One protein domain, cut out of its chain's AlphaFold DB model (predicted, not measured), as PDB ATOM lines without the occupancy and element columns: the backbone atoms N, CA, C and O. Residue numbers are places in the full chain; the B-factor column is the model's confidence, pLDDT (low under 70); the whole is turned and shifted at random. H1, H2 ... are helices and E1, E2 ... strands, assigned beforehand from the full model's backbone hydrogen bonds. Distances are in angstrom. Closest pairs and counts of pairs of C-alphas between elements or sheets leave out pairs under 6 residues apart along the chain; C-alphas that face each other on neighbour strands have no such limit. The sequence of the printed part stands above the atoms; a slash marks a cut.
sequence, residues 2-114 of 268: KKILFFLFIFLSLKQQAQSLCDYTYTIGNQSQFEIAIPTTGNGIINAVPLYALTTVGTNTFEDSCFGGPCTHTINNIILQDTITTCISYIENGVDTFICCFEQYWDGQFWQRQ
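Overview. This is residues 2 to 114 of the 268 residues of an uncharacterized protein of Flavobacteriaceae bacterium (UniProt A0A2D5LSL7). Two sheets lie face to face as a sandwich: a twisted one of five strands, in the order E4 E3 E6 E7 E8, and a smaller one, E1 E2 E5. The last part of the long helix H1 packs on the larger sheet, mostly at E7, while its residues 2 to 13 stick out as an arm. The printed part has 113 residues, with H1 and then E1 to E8 along the chain; both sheets are antiparallel, and the class is mixed, helices and strands. The whole is compact, with a radius of gyration of the C-alphas of 15.3 A, and spans 49 by 30 by 23 A.

Along the chain. In the larger sheet find E4, residues 60 to 65; E3, 48 to 57, 26.1 A long, which bends by 61 degrees at residue 51; E6, 83 to 92, 29.2 A; E7, 96 to 106, 32.8 A; and E8, ending at C-alpha 113, (-8.024, -30.167, -23.975), from residue 111. The smaller sheet has E1, residues 26 to 29, E2, 33 to 38, and E5, 71 to 76. Find C-alpha 2 at (-15.921, -14.454, -57.445); from there H1 runs 35.7 A to C-alpha 24.

Arrangement. In the meander E6 E7 E8, each strand the antiparallel neighbour of the one before, find N 88 and O 100, and N 105 and O 112, both 2.8 A and within hydrogen-bond range. So are N 54 and O 87 between E3 and E6, N 55 and O 62 between E3 and E4, each 2.8 A, N 28 and O 35 between E1 and E2, 2.9 A, and N 36 and O 73 between E2 and E5, 2.8 A. Between the sheets, the closest C-alphas of E4 and E5 are those of Asp 64 and His 73, 6.0 A. H1 is on the larger sheet, its closest C-alphas to E7 being Gln 19 and Cys 100, 5.1 A; it only just grazes the smaller one, with residues 21 to 24. In H1, 14 of 19 O i to N i+4 pairs are within range.

Size, cuts and confidence. The C-alphas farthest apart are those of Lys 2 and Ile 78, 50.8 A. The printed part has no cut and no long link. Confidence is under 70 at residues 2 to 20, 42 to 46, 93 to 97 and 114.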
ATOM      1  N   LYS A   2     -16.999 -15.201 -58.151       41.97
ATOM      2  CA  LYS A   2     -15.921 -14.454 -57.445       41.97
ATOM      3  C   LYS A   2     -16.352 -13.748 -56.145       41.97
ATOM      4  O   LYS A   2     -15.647 -13.835 -55.154       41.97
ATOM      5  N   LYS A   3     -17.526 -13.101 -56.127       39.09
ATOM      6  CA  LYS A   3     -18.046 -12.430 -54.916       39.09
ATOM      7  C   LYS A   3     -18.428 -13.411 -53.798       39.09
ATOM      8  O   LYS A   3     -18.222 -13.103 -52.638       39.09
ATOM      9  N   ILE A   4     -18.932 -14.597 -54.150       52.31
ATOM     10  CA  ILE A   4     -19.304 -15.649 -53.186       52.31
ATOM     11  C   ILE A   4     -18.042 -16.280 -52.589       52.31
ATOM     12  O   ILE A   4     -17.971 -16.473 -51.384       52.31
ATOM     13  N   LEU A   5     -17.023 -16.516 -53.421       46.06
ATOM     14  CA  LEU A   5     -15.731 -17.042 -52.985       46.06
ATOM     15  C   LEU A   5     -15.028 -16.081 -52.010       46.06
ATOM     16  O   LEU A   5     -14.507 -16.513 -50.993       46.06
ATOM     17  N   PHE A   6     -15.073 -14.772 -52.283       40.22
ATOM     18  CA  PHE A   6     -14.464 -13.749 -51.425       40.22
ATOM     19  C   PHE A   6     -15.140 -13.656 -50.047       40.22
ATOM     20  O   PHE A   6     -14.454 -13.584 -49.035       40.22
ATOM     21  N   PHE A   7     -16.475 -13.737 -49.994       38.53
ATOM     22  CA  PHE A   7     -17.197 -13.824 -48.722       38.53
ATOM     23  C   PHE A   7     -16.833 -15.096 -47.948       38.53
ATOM     24  O   PHE A   7     -16.626 -15.029 -46.742       38.53
ATOM     25  N   LEU A   8     -16.698 -16.235 -48.634       40.62
ATOM     26  CA  LEU A   8     -16.339 -17.503 -47.999       40.62
ATOM     27  C   LEU A   8     -14.944 -17.452 -47.352       40.62
ATOM     28  O   LEU A   8     -14.787 -17.922 -46.231       40.62
ATOM     29  N   PHE A   9     -13.970 -16.821 -48.017       40.03
ATOM     30  CA  PHE A   9     -12.629 -16.607 -47.463       40.03
ATOM     31  C   PHE A   9     -12.630 -15.669 -46.250       40.03
ATOM     32  O   PHE A   9     -11.966 -15.981 -45.269       40.03
ATOM     33  N   ILE A  10     -13.411 -14.580 -46.275       43.81
ATOM     34  CA  ILE A  10     -13.533 -13.646 -45.139       43.81
ATOM     35  C   ILE A  10     -14.148 -14.333 -43.910       43.81
ATOM     36  O   ILE A  10     -13.682 -14.142 -42.790       43.81
ATOM     37  N   PHE A  11     -15.179 -15.161 -44.099       40.34
ATOM     38  CA  PHE A  11     -15.774 -15.916 -42.992       40.34
ATOM     39  C   PHE A  11     -14.826 -16.986 -42.432       40.34
ATOM     40  O   PHE A  11     -14.899 -17.288 -41.241       40.34
ATOM     41  N   LEU A  12     -13.946 -17.553 -43.262       41.84
ATOM     42  CA  LEU A  12     -12.952 -18.529 -42.818       41.84
ATOM     43  C   LEU A  12     -11.861 -17.872 -41.960       41.84
ATOM     44  O   LEU A  12     -11.542 -18.383 -40.887       41.84
ATOM     45  N   SER A  13     -11.341 -16.718 -42.385       40.69
ATOM     46  CA  SER A  13     -10.302 -15.996 -41.642       40.69
ATOM     47  C   SER A  13     -10.805 -15.433 -40.307       40.69
ATOM     48  O   SER A  13     -10.092 -15.528 -39.312       40.69
ATOM     49  N   LEU A  14     -12.053 -14.950 -40.234       46.09
ATOM     50  CA  LEU A  14     -12.663 -14.506 -38.967       46.09
ATOM     51  C   LEU A  14     -12.843 -15.654 -37.957       46.09
ATOM     52  O   LEU A  14     -12.677 -15.455 -36.755       46.09
ATOM     53  N   LYS A  15     -13.146 -16.871 -38.431       47.84
ATOM     54  CA  LYS A  15     -13.234 -18.061 -37.567       47.84
ATOM     55  C   LYS A  15     -11.870 -18.483 -37.021       47.84
ATOM     56  O   LYS A  15     -11.778 -18.882 -35.865       47.84
ATOM     57  N   GLN A  16     -10.821 -18.377 -37.835       49.47
ATOM     58  CA  GLN A  16      -9.460 -18.727 -37.428       49.47
ATOM     59  C   GLN A  16      -8.900 -17.741 -36.393       49.47
ATOM     60  O   GLN A  16      -8.254 -18.154 -35.434       49.47
ATOM     61  N   GLN A  17      -9.231 -16.455 -36.544       53.25
ATOM     62  CA  GLN A  17      -8.900 -15.400 -35.588       53.25
ATOM     63  C   GLN A  17      -9.594 -15.605 -34.225       53.25
ATOM     64  O   GLN A  17      -8.995 -15.345 -33.189       53.25
ATOM     65  N   ALA A  18     -10.830 -16.117 -34.206       51.88
ATOM     66  CA  ALA A  18     -11.541 -16.406 -32.961       51.88
ATOM     67  C   ALA A  18     -10.966 -17.625 -32.217       51.88
ATOM     68  O   ALA A  18     -10.824 -17.581 -30.998       51.88
ATOM     69  N   GLN A  19     -10.612 -18.708 -32.923       56.31
ATOM     70  CA  GLN A  19     -10.167 -19.952 -32.279       56.31
ATOM     71  C   GLN A  19      -8.871 -19.781 -31.472       56.31
ATOM     72  O   GLN A  19      -8.764 -20.355 -30.390       56.31
ATOM     73  N   SER A  20      -7.934 -18.951 -31.945       64.19
ATOM     74  CA  SER A  20      -6.667 -18.691 -31.243       64.19
ATOM     75  C   SER A  20      -6.844 -17.978 -29.896       64.19
ATOM     76  O   SER A  20      -5.979 -18.088 -29.032       64.19
ATOM     77  N   LEU A  21      -7.969 -17.289 -29.664       70.44
ATOM     78  CA  LEU A  21      -8.262 -16.645 -28.374       70.44
ATOM     79  C   LEU A  21      -8.483 -17.680 -27.263       70.44
ATOM     80  O   LEU A  21      -8.030 -17.499 -26.134       70.44
ATOM     81  N   CYS A  22      -9.132 -18.794 -27.602       77.06
ATOM     82  CA  CYS A  22      -9.412 -19.877 -26.670       77.06
ATOM     83  C   CYS A  22      -8.161 -20.681 -26.286       77.06
ATOM     84  O   CYS A  22      -8.215 -21.454 -25.332       77.06
ATOM     85  N   ASP A  23      -7.038 -20.550 -26.997       74.88
ATOM     86  CA  ASP A  23      -5.806 -21.306 -26.717       74.88
ATOM     87  C   ASP A  23      -5.060 -20.808 -25.471       74.88
ATOM     88  O   ASP A  23      -4.268 -21.541 -24.887       74.88
ATOM     89  N   TYR A  24      -5.377 -19.600 -25.003       78.25
ATOM     90  CA  TYR A  24      -4.764 -18.998 -23.814       78.25
ATOM     91  C   TYR A  24      -5.517 -19.288 -22.510       78.25
ATOM     92  O   TYR A  24      -5.095 -18.852 -21.438       78.25
ATOM     93  N   THR A  25      -6.636 -20.007 -22.575       83.50
ATOM     94  CA  THR A  25      -7.379 -20.430 -21.381       83.50
ATOM     95  C   THR A  25      -6.753 -21.681 -20.781       83.50
ATOM     96  O   THR A  25      -6.314 -22.558 -21.527       83.50
ATOM     97  N   TYR A  26      -6.811 -21.836 -19.462       84.12
ATOM     98  CA  TYR A  26      -6.391 -23.071 -18.800       84.12
ATOM     99  C   TYR A  26      -7.430 -23.530 -17.777       84.12
ATOM    100  O   TYR A  26      -8.135 -22.714 -17.185       84.12
ATOM    101  N   THR A  27      -7.510 -24.845 -17.579       90.44
ATOM    102  CA  THR A  27      -8.448 -25.479 -16.646       90.44
ATOM    103  C   THR A  27      -7.701 -26.072 -15.463       90.44
ATOM    104  O   THR A  27      -6.681 -26.738 -15.640       90.44
ATOM    105  N   ILE A  28      -8.227 -25.863 -14.260       87.12
ATOM    106  CA  ILE A  28      -7.736 -26.476 -13.022       87.12
ATOM    107  C   ILE A  28      -8.897 -27.063 -12.226       87.12
ATOM    108  O   ILE A  28     -10.026 -26.592 -12.312       87.12
ATOM    109  N   GLY A  29      -8.619 -28.082 -11.419       91.12
ATOM    110  CA  GLY A  29      -9.615 -28.725 -10.564       91.12
ATOM    111  C   GLY A  29      -9.764 -30.211 -10.856       91.12
ATOM    112  O   GLY A  29      -8.900 -30.826 -11.478       91.12
ATOM    113  N   ASN A  30     -10.848 -30.795 -10.353       91.44
ATOM    114  CA  ASN A  30     -11.130 -32.223 -10.456       91.44
ATOM    115  C   ASN A  30     -12.323 -32.486 -11.391       91.44
ATOM    116  O   ASN A  30     -12.953 -31.560 -11.903       91.44
ATOM    117  N   GLN A  31     -12.655 -33.758 -11.613       92.31
ATOM    118  CA  GLN A  31     -13.754 -34.127 -12.506       92.31
ATOM    119  C   GLN A  31     -15.112 -33.561 -12.070       92.31
ATOM    120  O   GLN A  31     -15.913 -33.195 -12.921       92.31
ATOM    121  N   SER A  32     -15.383 -33.498 -10.764       92.56
ATOM    122  CA  SER A  32     -16.679 -33.072 -10.217       92.56
ATOM    123  C   SER A  32     -16.850 -31.553 -10.144       92.56
ATOM    124  O   SER A  32     -17.977 -31.058 -10.199       92.56
ATOM    125  N   GLN A  33     -15.744 -30.818 -10.031       93.62
ATOM    126  CA  GLN A  33     -15.709 -29.366  -9.964       93.62
ATOM    127  C   GLN A  33     -14.362 -28.850 -10.476       93.62
ATOM    128  O   GLN A  33     -13.299 -29.248  -9.987       93.62
ATOM    129  N   PHE A  34     -14.423 -27.929 -11.430       93.81
ATOM    130  CA  PHE A  34     -13.250 -27.317 -12.043       93.81
ATOM    131  C   PHE A  34     -13.518 -25.861 -12.410       93.81
ATOM    132  O   PHE A  34     -14.659 -25.396 -12.447       93.81
ATOM    133  N   GLU A  35     -12.436 -25.147 -12.671       94.19
ATOM    134  CA  GLU A  35     -12.425 -23.737 -13.011       94.19
ATOM    135  C   GLU A  35     -11.644 -23.532 -14.305       94.19
ATOM    136  O   GLU A  35     -10.567 -24.105 -14.492       94.19
ATOM    137  N   ILE A  36     -12.187 -22.702 -15.189       93.25
ATOM    138  CA  ILE A  36     -11.555 -22.275 -16.433       93.25
ATOM    139  C   ILE A  36     -11.136 -20.822 -16.251       93.25
ATOM    140  O   ILE A  36     -11.974 -19.926 -16.136       93.25
ATOM    141  N   ALA A  37      -9.829 -20.589 -16.232       90.19
ATOM    142  CA  ALA A  37      -9.262 -19.254 -16.186       90.19
ATOM    143  C   ALA A  37      -9.175 -18.676 -17.603       90.19
ATOM    144  O   ALA A  37      -8.596 -19.286 -18.509       90.19
ATOM    145  N   ILE A  38      -9.747 -17.488 -17.783       90.69
ATOM    146  CA  ILE A  38      -9.894 -16.830 -19.078       90.69
ATOM    147  C   ILE A  38      -9.176 -15.475 -19.014       90.69
ATOM    148  O   ILE A  38      -9.651 -14.555 -18.341       90.69
ATOM    149  N   PRO A  39      -8.022 -15.326 -19.685       83.88
ATOM    150  CA  PRO A  39      -7.280 -14.075 -19.681       83.88
ATOM    151  C   PRO A  39      -7.848 -13.063 -20.687       83.88
ATOM    152  O   PRO A  39      -8.570 -13.405 -21.624       83.88
ATOM    153  N   THR A  40      -7.450 -11.801 -20.527       81.50
ATOM    154  CA  THR A  40      -7.483 -10.804 -21.608       81.50
ATOM    155  C   THR A  40      -6.301 -11.029 -22.547       81.50
ATOM    156  O   THR A  40      -5.190 -11.269 -22.070       81.50
ATOM    157  N   THR A  41      -6.504 -10.915 -23.857       71.75
ATOM    158  CA  THR A  41      -5.438 -11.072 -24.860       71.75
ATOM    159  C   THR A  41      -4.847  -9.714 -25.268       71.75
ATOM    160  O   THR A  41      -5.487  -8.678 -25.111       71.75
ATOM    161  N   GLY A  42      -3.606  -9.689 -25.765       62.50
ATOM    162  CA  GLY A  42      -2.901  -8.463 -26.172       62.50
ATOM    163  C   GLY A  42      -1.417  -8.710 -26.483       62.50
ATOM    164  O   GLY A  42      -0.986  -9.857 -26.507       62.50
ATOM    165  N   ASN A  43      -0.628  -7.646 -26.709       54.12
ATOM    166  CA  ASN A  43       0.820  -7.700 -27.005       54.12
ATOM    167  C   ASN A  43       1.212  -8.615 -28.187       54.12
ATOM    168  O   ASN A  43       1.871  -9.632 -28.005       54.12
ATOM    169  N   GLY A  44       0.850  -8.223 -29.415       52.34
ATOM    170  CA  GLY A  44       1.222  -8.954 -30.641       52.34
ATOM    171  C   GLY A  44       0.176  -9.965 -31.123       52.34
ATOM    172  O   GLY A  44       0.318 -10.520 -32.204       52.34
ATOM    173  N   ILE A  45      -0.906 -10.137 -30.362       62.66
ATOM    174  CA  ILE A  45      -2.132 -10.850 -30.744       62.66
ATOM    175  C   ILE A  45      -3.285  -9.828 -30.792       62.66
ATOM    176  O   ILE A  45      -3.144  -8.686 -30.345       62.66
ATOM    177  N   ILE A  46      -4.433 -10.252 -31.316       65.25
ATOM    178  CA  ILE A  46      -5.734  -9.576 -31.232       65.25
ATOM    179  C   ILE A  46      -5.967  -9.089 -29.796       65.25
ATOM    180  O   ILE A  46      -5.904  -9.873 -28.845       65.25
ATOM    181  N   ASN A  47      -6.235  -7.794 -29.637       74.56
ATOM    182  CA  ASN A  47      -6.516  -7.188 -28.340       74.56
ATOM    183  C   ASN A  47      -7.998  -7.387 -27.995       74.56
ATOM    184  O   ASN A  47      -8.845  -6.575 -28.382       74.56
ATOM    185  N   ALA A  48      -8.305  -8.491 -27.315       78.19
ATOM    186  CA  ALA A  48      -9.666  -8.904 -27.022       78.19
ATOM    187  C   ALA A  48      -9.866  -9.188 -25.529       78.19
ATOM    188  O   ALA A  48      -9.000  -9.727 -24.836       78.19
ATOM    189  N   VAL A  49     -11.045  -8.831 -25.032       85.12
ATOM    190  CA  VAL A  49     -11.428  -9.027 -23.631       85.12
ATOM    191  C   VAL A  49     -12.623  -9.974 -23.540       85.12
ATOM    192  O   VAL A  49     -13.566  -9.818 -24.318       85.12
ATOM    193  N   PRO A  50     -12.623 -10.963 -22.632       88.00
ATOM    194  CA  PRO A  50     -13.748 -11.875 -22.509       88.00
ATOM    195  C   PRO A  50     -14.943 -11.142 -21.888       88.00
ATOM    196  O   PRO A  50     -14.821 -10.377 -20.928       88.00
ATOM    197  N   LEU A  51     -16.125 -11.375 -22.446       87.94
ATOM    198  CA  LEU A  51     -17.387 -10.812 -21.977       87.94
ATOM    199  C   LEU A  51     -18.224 -11.858 -21.249       87.94
ATOM    200  O   LEU A  51     -18.836 -11.546 -20.229       87.94
ATOM    201  N   TYR A  52     -18.261 -13.079 -21.777       88.62
ATOM    202  CA  TYR A  52     -19.167 -14.119 -21.308       88.62
ATOM    203  C   TYR A  52     -18.614 -15.512 -21.608       88.62
ATOM    204  O   TYR A  52     -18.069 -15.727 -22.691       88.62
ATOM    205  N   ALA A  53     -18.779 -16.444 -20.675       90.94
ATOM    206  CA  ALA A  53     -18.373 -17.837 -20.802       90.94
ATOM    207  C   ALA A  53     -19.563 -18.766 -20.546       90.94
ATOM    208  O   ALA A  53     -20.378 -18.523 -19.657       90.94
ATOM    209  N   LEU A  54     -19.648 -19.833 -21.335       92.75
ATOM    210  CA  LEU A  54     -20.687 -20.853 -21.262       92.75
ATOM    211  C   LEU A  54     -20.036 -22.233 -21.344       92.75
ATOM    212  O   LEU A  54     -19.350 -22.513 -22.322       92.75
ATOM    213  N   THR A  55     -20.322 -23.120 -20.395       93.44
ATOM    214  CA  THR A  55     -19.919 -24.532 -20.457       93.44
ATOM    215  C   THR A  55     -21.129 -25.452 -20.458       93.44
ATOM    216  O   THR A  55     -21.984 -25.367 -19.576       93.44
ATOM    217  N   THR A  56     -21.190 -26.372 -21.418       92.06
ATOM    218  CA  THR A  56     -22.184 -27.451 -21.467       92.06
ATOM    219  C   THR A  56     -21.590 -28.753 -20.945       92.06
ATOM    220  O   THR A  56     -20.554 -29.217 -21.426       92.06
ATOM    221  N   VAL A  57     -22.292 -29.368 -19.997       90.44
ATOM    222  CA  VAL A  57     -21.958 -30.657 -19.388       90.44
ATOM    223  C   VAL A  57     -23.176 -31.569 -19.520       90.44
ATOM    224  O   VAL A  57     -24.125 -31.479 -18.736       90.44
ATOM    225  N   GLY A  58     -23.193 -32.424 -20.545       83.62
ATOM    226  CA  GLY A  58     -24.381 -33.203 -20.899       83.62
ATOM    227  C   GLY A  58     -25.574 -32.286 -21.202       83.62
ATOM    228  O   GLY A  58     -25.555 -31.537 -22.171       83.62
ATOM    229  N   THR A  59     -26.612 -32.329 -20.363       83.88
ATOM    230  CA  THR A  59     -27.797 -31.455 -20.477       83.88
ATOM    231  C   THR A  59     -27.720 -30.181 -19.631       83.88
ATOM    232  O   THR A  59     -28.632 -29.361 -19.704       83.88
ATOM    233  N   ASN A  60     -26.686 -30.022 -18.800       87.62
ATOM    234  CA  ASN A  60     -26.536 -28.871 -17.911       87.62
ATOM    235  C   ASN A  60     -25.694 -27.781 -18.578       87.62
ATOM    236  O   ASN A  60     -24.705 -28.081 -19.247       87.62
ATOM    237  N   THR A  61     -26.052 -26.520 -18.348       91.44
ATOM    238  CA  THR A  61     -25.302 -25.344 -18.800       91.44
ATOM    239  C   THR A  61     -24.843 -24.517 -17.607       91.44
ATOM    240  O   THR A  61     -25.594 -24.309 -16.654       91.44
ATOM    241  N   PHE A  62     -23.603 -24.047 -17.667       92.31
ATOM    242  CA  PHE A  62     -22.998 -23.157 -16.683       92.31
ATOM    243  C   PHE A  62     -22.586 -21.885 -17.394       92.31
ATOM    244  O   PHE A  62     -21.960 -21.946 -18.444       92.31
ATOM    245  N   GLU A  63     -22.937 -20.743 -16.825       92.50
ATOM    246  CA  GLU A  63     -22.796 -19.442 -17.466       92.50
ATOM    247  C   GLU A  63     -22.097 -18.478 -16.520       92.50
ATOM    248  O   GLU A  63     -22.362 -18.494 -15.316       92.50
ATOM    249  N   ASP A  64     -21.223 -17.633 -17.059       89.50
ATOM    250  CA  ASP A  64     -20.565 -16.584 -16.288       89.50
ATOM    251  C   ASP A  64     -20.279 -15.339 -17.131       89.50
ATOM    252  O   ASP A  64     -20.045 -15.410 -18.339       89.50
ATOM    253  N   SER A  65     -20.311 -14.179 -16.483       89.56
ATOM    254  CA  SER A  65     -20.046 -12.878 -17.094       89.56
ATOM    255  C   SER A  65     -18.661 -12.385 -16.693       89.56
ATOM    256  O   SER A  65     -18.373 -12.170 -15.523       89.56
ATOM    257  N   CYS A  66     -17.819 -12.135 -17.689       85.81
ATOM    258  CA  CYS A  66     -16.425 -11.729 -17.510       85.81
ATOM    259  C   CYS A  66     -16.220 -10.206 -17.517       85.81
ATOM    260  O   CYS A  66     -15.118  -9.727 -17.268       85.81
ATOM    261  N   PHE A  67     -17.279  -9.431 -17.786       84.81
ATOM    262  CA  PHE A  67     -17.318  -7.962 -17.693       84.81
ATOM    263  C   PHE A  67     -16.181  -7.215 -18.427       84.81
ATOM    264  O   PHE A  67     -15.875  -6.074 -18.083       84.81
ATOM    265  N   GLY A  68     -15.563  -7.820 -19.447       78.12
ATOM    266  CA  GLY A  68     -14.471  -7.199 -20.201       78.12
ATOM    267  C   GLY A  68     -13.119  -7.202 -19.475       78.12
ATOM    268  O   GLY A  68     -12.246  -6.411 -19.828       78.12
ATOM    269  N   GLY A  69     -12.937  -8.068 -18.477       83.62
ATOM    270  CA  GLY A  69     -11.667  -8.303 -17.790       83.62
ATOM    271  C   GLY A  69     -11.352  -9.799 -17.682       83.62
ATOM    272  O   GLY A  69     -12.183 -10.623 -18.053       83.62
ATOM    273  N   PRO A  70     -10.159 -10.177 -17.189       85.69
ATOM    274  CA  PRO A  70      -9.854 -11.582 -16.948       85.69
ATOM    275  C   PRO A  70     -10.824 -12.149 -15.903       85.69
ATOM    276  O   PRO A  70     -11.131 -11.484 -14.911       85.69
ATOM    277  N   CYS A  71     -11.304 -13.368 -16.125       87.75
ATOM    278  CA  CYS A  71     -12.334 -13.997 -15.300       87.75
ATOM    279  C   CYS A  71     -12.037 -15.482 -15.072       87.75
ATOM    280  O   CYS A  71     -11.263 -16.100 -15.808       87.75
ATOM    281  N   THR A  72     -12.684 -16.050 -14.058       92.06
ATOM    282  CA  THR A  72     -12.622 -17.479 -13.747       92.06
ATOM    283  C   THR A  72     -14.027 -18.051 -13.803       92.06
ATOM    284  O   THR A  72     -14.854 -17.728 -12.958       92.06
ATOM    285  N   HIS A  73     -14.279 -18.920 -14.776       93.88
ATOM    286  CA  HIS A  73     -15.559 -19.591 -14.947       93.88
ATOM    287  C   HIS A  73     -15.554 -20.910 -14.165       93.88
ATOM    288  O   HIS A  73     -14.729 -21.779 -14.436       93.88
ATOM    289  N   THR A  74     -16.448 -21.062 -13.184       93.88
ATOM    290  CA  THR A  74     -16.525 -22.262 -12.324       93.88
ATOM    291  C   THR A  74     -17.636 -23.206 -12.778       93.88
ATOM    292  O   THR A  74     -18.773 -22.776 -12.980       93.88
ATOM    293  N   ILE A  75     -17.332 -24.500 -12.888       95.75
ATOM    294  CA  ILE A  75     -18.254 -25.530 -13.376       95.75
ATOM    295  C   ILE A  75     -18.392 -26.656 -12.348       95.75
ATOM    296  O   ILE A  75     -17.398 -27.177 -11.842       95.75
ATOM    297  N   ASN A  76     -19.633 -27.090 -12.105       93.81
ATOM    298  CA  ASN A  76     -19.957 -28.226 -11.234       93.81
ATOM    299  C   ASN A  76     -20.458 -29.425 -12.060       93.81
ATOM    300  O   ASN A  76     -21.658 -29.584 -12.299       93.81
ATOM    301  N   ASN A  77     -19.551 -30.306 -12.475       92.31
ATOM    302  CA  ASN A  77     -19.858 -31.524 -13.231       92.31
ATOM    303  C   ASN A  77     -20.312 -32.674 -12.308       92.31
ATOM    304  O   ASN A  77     -19.658 -33.705 -12.152       92.31
ATOM    305  N   ILE A  78     -21.485 -32.501 -11.700       88.19
ATOM    306  CA  ILE A  78     -22.088 -33.469 -10.764       88.19
ATOM    307  C   ILE A  78     -22.443 -34.821 -11.401       88.19
ATOM    308  O   ILE A  78     -22.623 -35.807 -10.692       88.19
ATOM    309  N   ILE A  79     -22.573 -34.862 -12.729       88.88
ATOM    310  CA  ILE A  79     -22.898 -36.070 -13.496       88.88
ATOM    311  C   ILE A  79     -21.648 -36.809 -13.993       88.88
ATOM    312  O   ILE A  79     -21.800 -37.815 -14.682       88.88
ATOM    313  N   LEU A  80     -20.448 -36.322 -13.644       90.44
ATOM    314  CA  LEU A  80     -19.152 -36.909 -13.999       90.44
ATOM    315  C   LEU A  80     -19.040 -37.230 -15.496       90.44
ATOM    316  O   LEU A  80     -18.609 -38.312 -15.881       90.44
ATOM    317  N   GLN A  81     -19.463 -36.295 -16.351       89.25
ATOM    318  CA  GLN A  81     -19.210 -36.421 -17.785       89.25
ATOM    319  C   GLN A  81     -17.711 -36.346 -18.041       89.25
ATOM    320  O   GLN A  81     -17.027 -35.485 -17.486       89.25
ATOM    321  N   ASP A  82     -17.233 -37.225 -18.911       87.62
ATOM    322  CA  ASP A  82     -15.837 -37.246 -19.334       87.62
ATOM    323  C   ASP A  82     -15.564 -36.243 -20.450       87.62
ATOM    324  O   ASP A  82     -14.409 -36.044 -20.784       87.62
ATOM    325  N   THR A  83     -16.586 -35.612 -21.036       88.62
ATOM    326  CA  THR A  83     -16.436 -34.625 -22.114       88.62
ATOM    327  C   THR A  83     -17.338 -33.424 -21.871       88.62
ATOM    328  O   THR A  83     -18.515 -33.568 -21.529       88.62
ATOM    329  N   ILE A  84     -16.778 -32.232 -22.051       88.12
ATOM    330  CA  ILE A  84     -17.452 -30.947 -21.863       88.12
ATOM    331  C   ILE A  84     -17.102 -30.006 -23.014       88.12
ATOM    332  O   ILE A  84     -16.024 -30.105 -23.603       88.12
ATOM    333  N   THR A  85     -17.978 -29.046 -23.285       89.50
ATOM    334  CA  THR A  85     -17.734 -28.007 -24.294       89.50
ATOM    335  C   THR A  85     -17.847 -26.645 -23.637       89.50
ATOM    336  O   THR A  85     -18.839 -26.368 -22.972       89.50
ATOM    337  N   THR A  86     -16.842 -25.795 -23.824       89.56
ATOM    338  CA  THR A  86     -16.837 -24.413 -23.335       89.56
ATOM    339  C   THR A  86     -16.804 -23.459 -24.515       89.56
ATOM    340  O   THR A  86     -16.001 -23.646 -25.425       89.56
ATOM    341  N   CYS A  87     -17.642 -22.429 -24.490       87.69
ATOM    342  CA  CYS A  87     -17.669 -21.339 -25.452       87.69
ATOM    343  C   CYS A  87     -17.477 -20.003 -24.737       87.69
ATOM    344  O   CYS A  87     -18.074 -19.760 -23.689       87.69
ATOM    345  N   ILE A  88     -16.661 -19.125 -25.313       87.50
ATOM    346  CA  ILE A  88     -16.316 -17.825 -24.741       87.50
ATOM    347  C   ILE A  88     -16.551 -16.750 -25.794       87.50
ATOM    348  O   ILE A  88     -16.076 -16.853 -26.926       87.50
ATOM    349  N   SER A  89     -17.271 -15.711 -25.393       87.00
ATOM    350  CA  SER A  89     -17.493 -14.502 -26.174       87.00
ATOM    351  C   SER A  89     -16.465 -13.447 -25.783       87.00
ATOM    352  O   SER A  89     -16.358 -13.093 -24.609       87.00
ATOM    353  N   TYR A  90     -15.758 -12.907 -26.765       82.56
ATOM    354  CA  TYR A  90     -14.759 -11.857 -26.626       82.56
ATOM    355  C   TYR A  90     -15.204 -10.590 -27.336       82.56
ATOM    356  O   TYR A  90     -15.840 -10.671 -28.381       82.56
ATOM    357  N   ILE A  91     -14.807  -9.435 -26.811       79.50
ATOM    358  CA  ILE A  91     -14.917  -8.152 -27.499       79.50
ATOM    359  C   ILE A  91     -13.529  -7.715 -27.963       79.50
ATOM    360  O   ILE A  91     -12.635  -7.555 -27.132       79.50
ATOM    361  N   GLU A  92     -13.366  -7.454 -29.258       74.75
ATOM    362  CA  GLU A  92     -12.189  -6.770 -29.806       74.75
ATOM    363  C   GLU A  92     -12.485  -5.273 -29.978       74.75
ATOM    364  O   GLU A  92     -13.511  -4.886 -30.546       74.75
ATOM    365  N   ASN A  93     -11.591  -4.414 -29.471       68.12
ATOM    366  CA  ASN A  93     -11.642  -2.950 -29.637       68.12
ATOM    367  C   ASN A  93     -13.005  -2.288 -29.317       68.12
ATOM    368  O   ASN A  93     -13.325  -1.221 -29.839       68.12
ATOM    369  N   GLY A  94     -13.811  -2.899 -28.443       63.66
ATOM    370  CA  GLY A  94     -15.100  -2.365 -27.996       63.66
ATOM    371  C   GLY A  94     -16.274  -2.538 -28.967       63.66
ATOM    372  O   GLY A  94     -17.335  -1.979 -28.690       63.66
ATOM    373  N   VAL A  95     -16.115  -3.265 -30.085       58.09
ATOM    374  CA  VAL A  95     -17.141  -3.322 -31.150       58.09
ATOM    375  C   VAL A  95     -17.455  -4.743 -31.633       58.09
ATOM    376  O   VAL A  95     -18.635  -5.068 -31.769       58.09
ATOM    377  N   ASP A  96     -16.457  -5.603 -31.856       62.44
ATOM    378  CA  ASP A  96     -16.683  -6.917 -32.478       62.44
ATOM    379  C   ASP A  96     -16.777  -8.042 -31.447       62.44
ATOM    380  O   ASP A  96     -15.911  -8.157 -30.585       62.44
ATOM    381  N   THR A  97     -17.821  -8.882 -31.542       67.88
ATOM    382  CA  THR A  97     -17.995 -10.056 -30.669       67.88
ATOM    383  C   THR A  97     -17.502 -11.325 -31.365       67.88
ATOM    384  O   THR A  97     -18.184 -11.856 -32.242       67.88
ATOM    385  N   PHE A  98     -16.331 -11.826 -30.978       72.00
ATOM    386  CA  PHE A  98     -15.832 -13.131 -31.417       72.00
ATOM    387  C   PHE A  98     -16.296 -14.211 -30.450       72.00
ATOM    388  O   PHE A  98     -16.306 -13.994 -29.245       72.00
ATOM    389  N   ILE A  99     -16.658 -15.383 -30.965       77.06
ATOM    390  CA  ILE A  99     -16.975 -16.545 -30.135       77.06
ATOM    391  C   ILE A  99     -15.985 -17.639 -30.487       77.06
ATOM    392  O   ILE A  99     -15.845 -17.988 -31.661       77.06
ATOM    393  N   CYS A 100     -15.328 -18.190 -29.477       77.38
ATOM    394  CA  CYS A 100     -14.503 -19.376 -29.628       77.38
ATOM    395  C   CYS A 100     -15.027 -20.481 -28.721       77.38
ATOM    396  O   CYS A 100     -15.533 -20.205 -27.635       77.38
ATOM    397  N   CYS A 101     -14.944 -21.725 -29.185       82.62
ATOM    398  CA  CYS A 101     -15.369 -22.886 -28.419       82.62
ATOM    399  C   CYS A 101     -14.265 -23.943 -28.421       82.62
ATOM    400  O   CYS A 101     -13.555 -24.114 -29.414       82.62
ATOM    401  N   PHE A 102     -14.131 -24.665 -27.317       80.25
ATOM    402  CA  PHE A 102     -13.236 -25.808 -27.202       80.25
ATOM    403  C   PHE A 102     -13.888 -26.926 -26.400       80.25
ATOM    404  O   PHE A 102     -14.717 -26.690 -25.520       80.25
ATOM    405  N   GLU A 103     -13.473 -28.150 -26.701       87.00
ATOM    406  CA  GLU A 103     -13.863 -29.334 -25.952       87.00
ATOM    407  C   GLU A 103     -12.735 -29.750 -25.012       87.00
ATOM    408  O   GLU A 103     -11.545 -29.578 -25.301       87.00
ATOM    409  N   GLN A 104     -13.111 -30.277 -23.858       86.81
ATOM    410  CA  GLN A 104     -12.178 -30.862 -22.905       86.81
ATOM    411  C   GLN A 104     -12.683 -32.229 -22.500       86.81
ATOM    412  O   GLN A 104     -13.896 -32.454 -22.449       86.81
ATOM    413  N   TYR A 105     -11.749 -33.119 -22.197       89.56
ATOM    414  CA  TYR A 105     -12.055 -34.434 -21.678       89.56
ATOM    415  C   TYR A 105     -11.290 -34.730 -20.392       89.56
ATOM    416  O   TYR A 105     -10.210 -34.191 -20.151       89.56
ATOM    417  N   TRP A 106     -11.869 -35.571 -19.548       90.25
ATOM    418  CA  TRP A 106     -11.238 -36.035 -18.322       90.25
ATOM    419  C   TRP A 106     -10.371 -37.266 -18.614       90.25
ATOM    420  O   TRP A 106     -10.876 -38.268 -19.114       90.25
ATOM    421  N   ASP A 107      -9.071 -37.210 -18.307       84.12
ATOM    422  CA  ASP A 107      -8.131 -38.320 -18.566       84.12
ATOM    423  C   ASP A 107      -7.994 -39.314 -17.392       84.12
ATOM    424  O   ASP A 107      -7.209 -40.263 -17.452       84.12
ATOM    425  N   GLY A 108      -8.751 -39.099 -16.312       84.19
ATOM    426  CA  GLY A 108      -8.657 -39.855 -15.061       84.19
ATOM    427  C   GLY A 108      -7.905 -39.128 -13.940       84.19
ATOM    428  O   GLY A 108      -8.072 -39.496 -12.774       84.19
ATOM    429  N   GLN A 109      -7.119 -38.096 -14.253       82.88
ATOM    430  CA  GLN A 109      -6.360 -37.303 -13.277       82.88
ATOM    431  C   GLN A 109      -6.506 -35.789 -13.474       82.88
ATOM    432  O   GLN A 109      -6.567 -35.058 -12.482       82.88
ATOM    433  N   PHE A 110      -6.581 -35.323 -14.718       84.25
ATOM    434  CA  PHE A 110      -6.665 -33.919 -15.100       84.25
ATOM    435  C   PHE A 110      -7.641 -33.715 -16.270       84.25
ATOM    436  O   PHE A 110      -7.944 -34.622 -17.046       84.25
ATOM    437  N   TRP A 111      -8.127 -32.481 -16.411       86.38
ATOM    438  CA  TRP A 111      -8.846 -32.059 -17.609       86.38
ATOM    439  C   TRP A 111      -7.849 -31.790 -18.729       86.38
ATOM    440  O   TRP A 111      -7.015 -30.890 -18.629       86.38
ATOM    441  N   GLN A 112      -7.958 -32.559 -19.801       82.75
ATOM    442  CA  GLN A 112      -7.182 -32.376 -21.014       82.75
ATOM    443  C   GLN A 112      -8.021 -31.630 -22.039       82.75
ATOM    444  O   GLN A 112      -9.215 -31.878 -22.206       82.75
ATOM    445  N   ARG A 113      -7.392 -30.717 -22.777       76.56
ATOM    446  CA  ARG A 113      -8.024 -30.167 -23.975       76.56
ATOM    447  C   ARG A 113      -8.149 -31.307 -24.971       76.56
ATOM    448  O   ARG A 113      -7.143 -31.918 -25.340       76.56
ATOM    449  N   GLN A 114      -9.369 -31.560 -25.442       62.06
ATOM    450  CA  GLN A 114      -9.484 -32.205 -26.733       62.06
ATOM    451  C   GLN A 114      -8.858 -31.188 -27.666       62.06
ATOM    452  O   GLN A 114      -9.368 -30.075 -27.819       62.06
TER     453      GLN A 114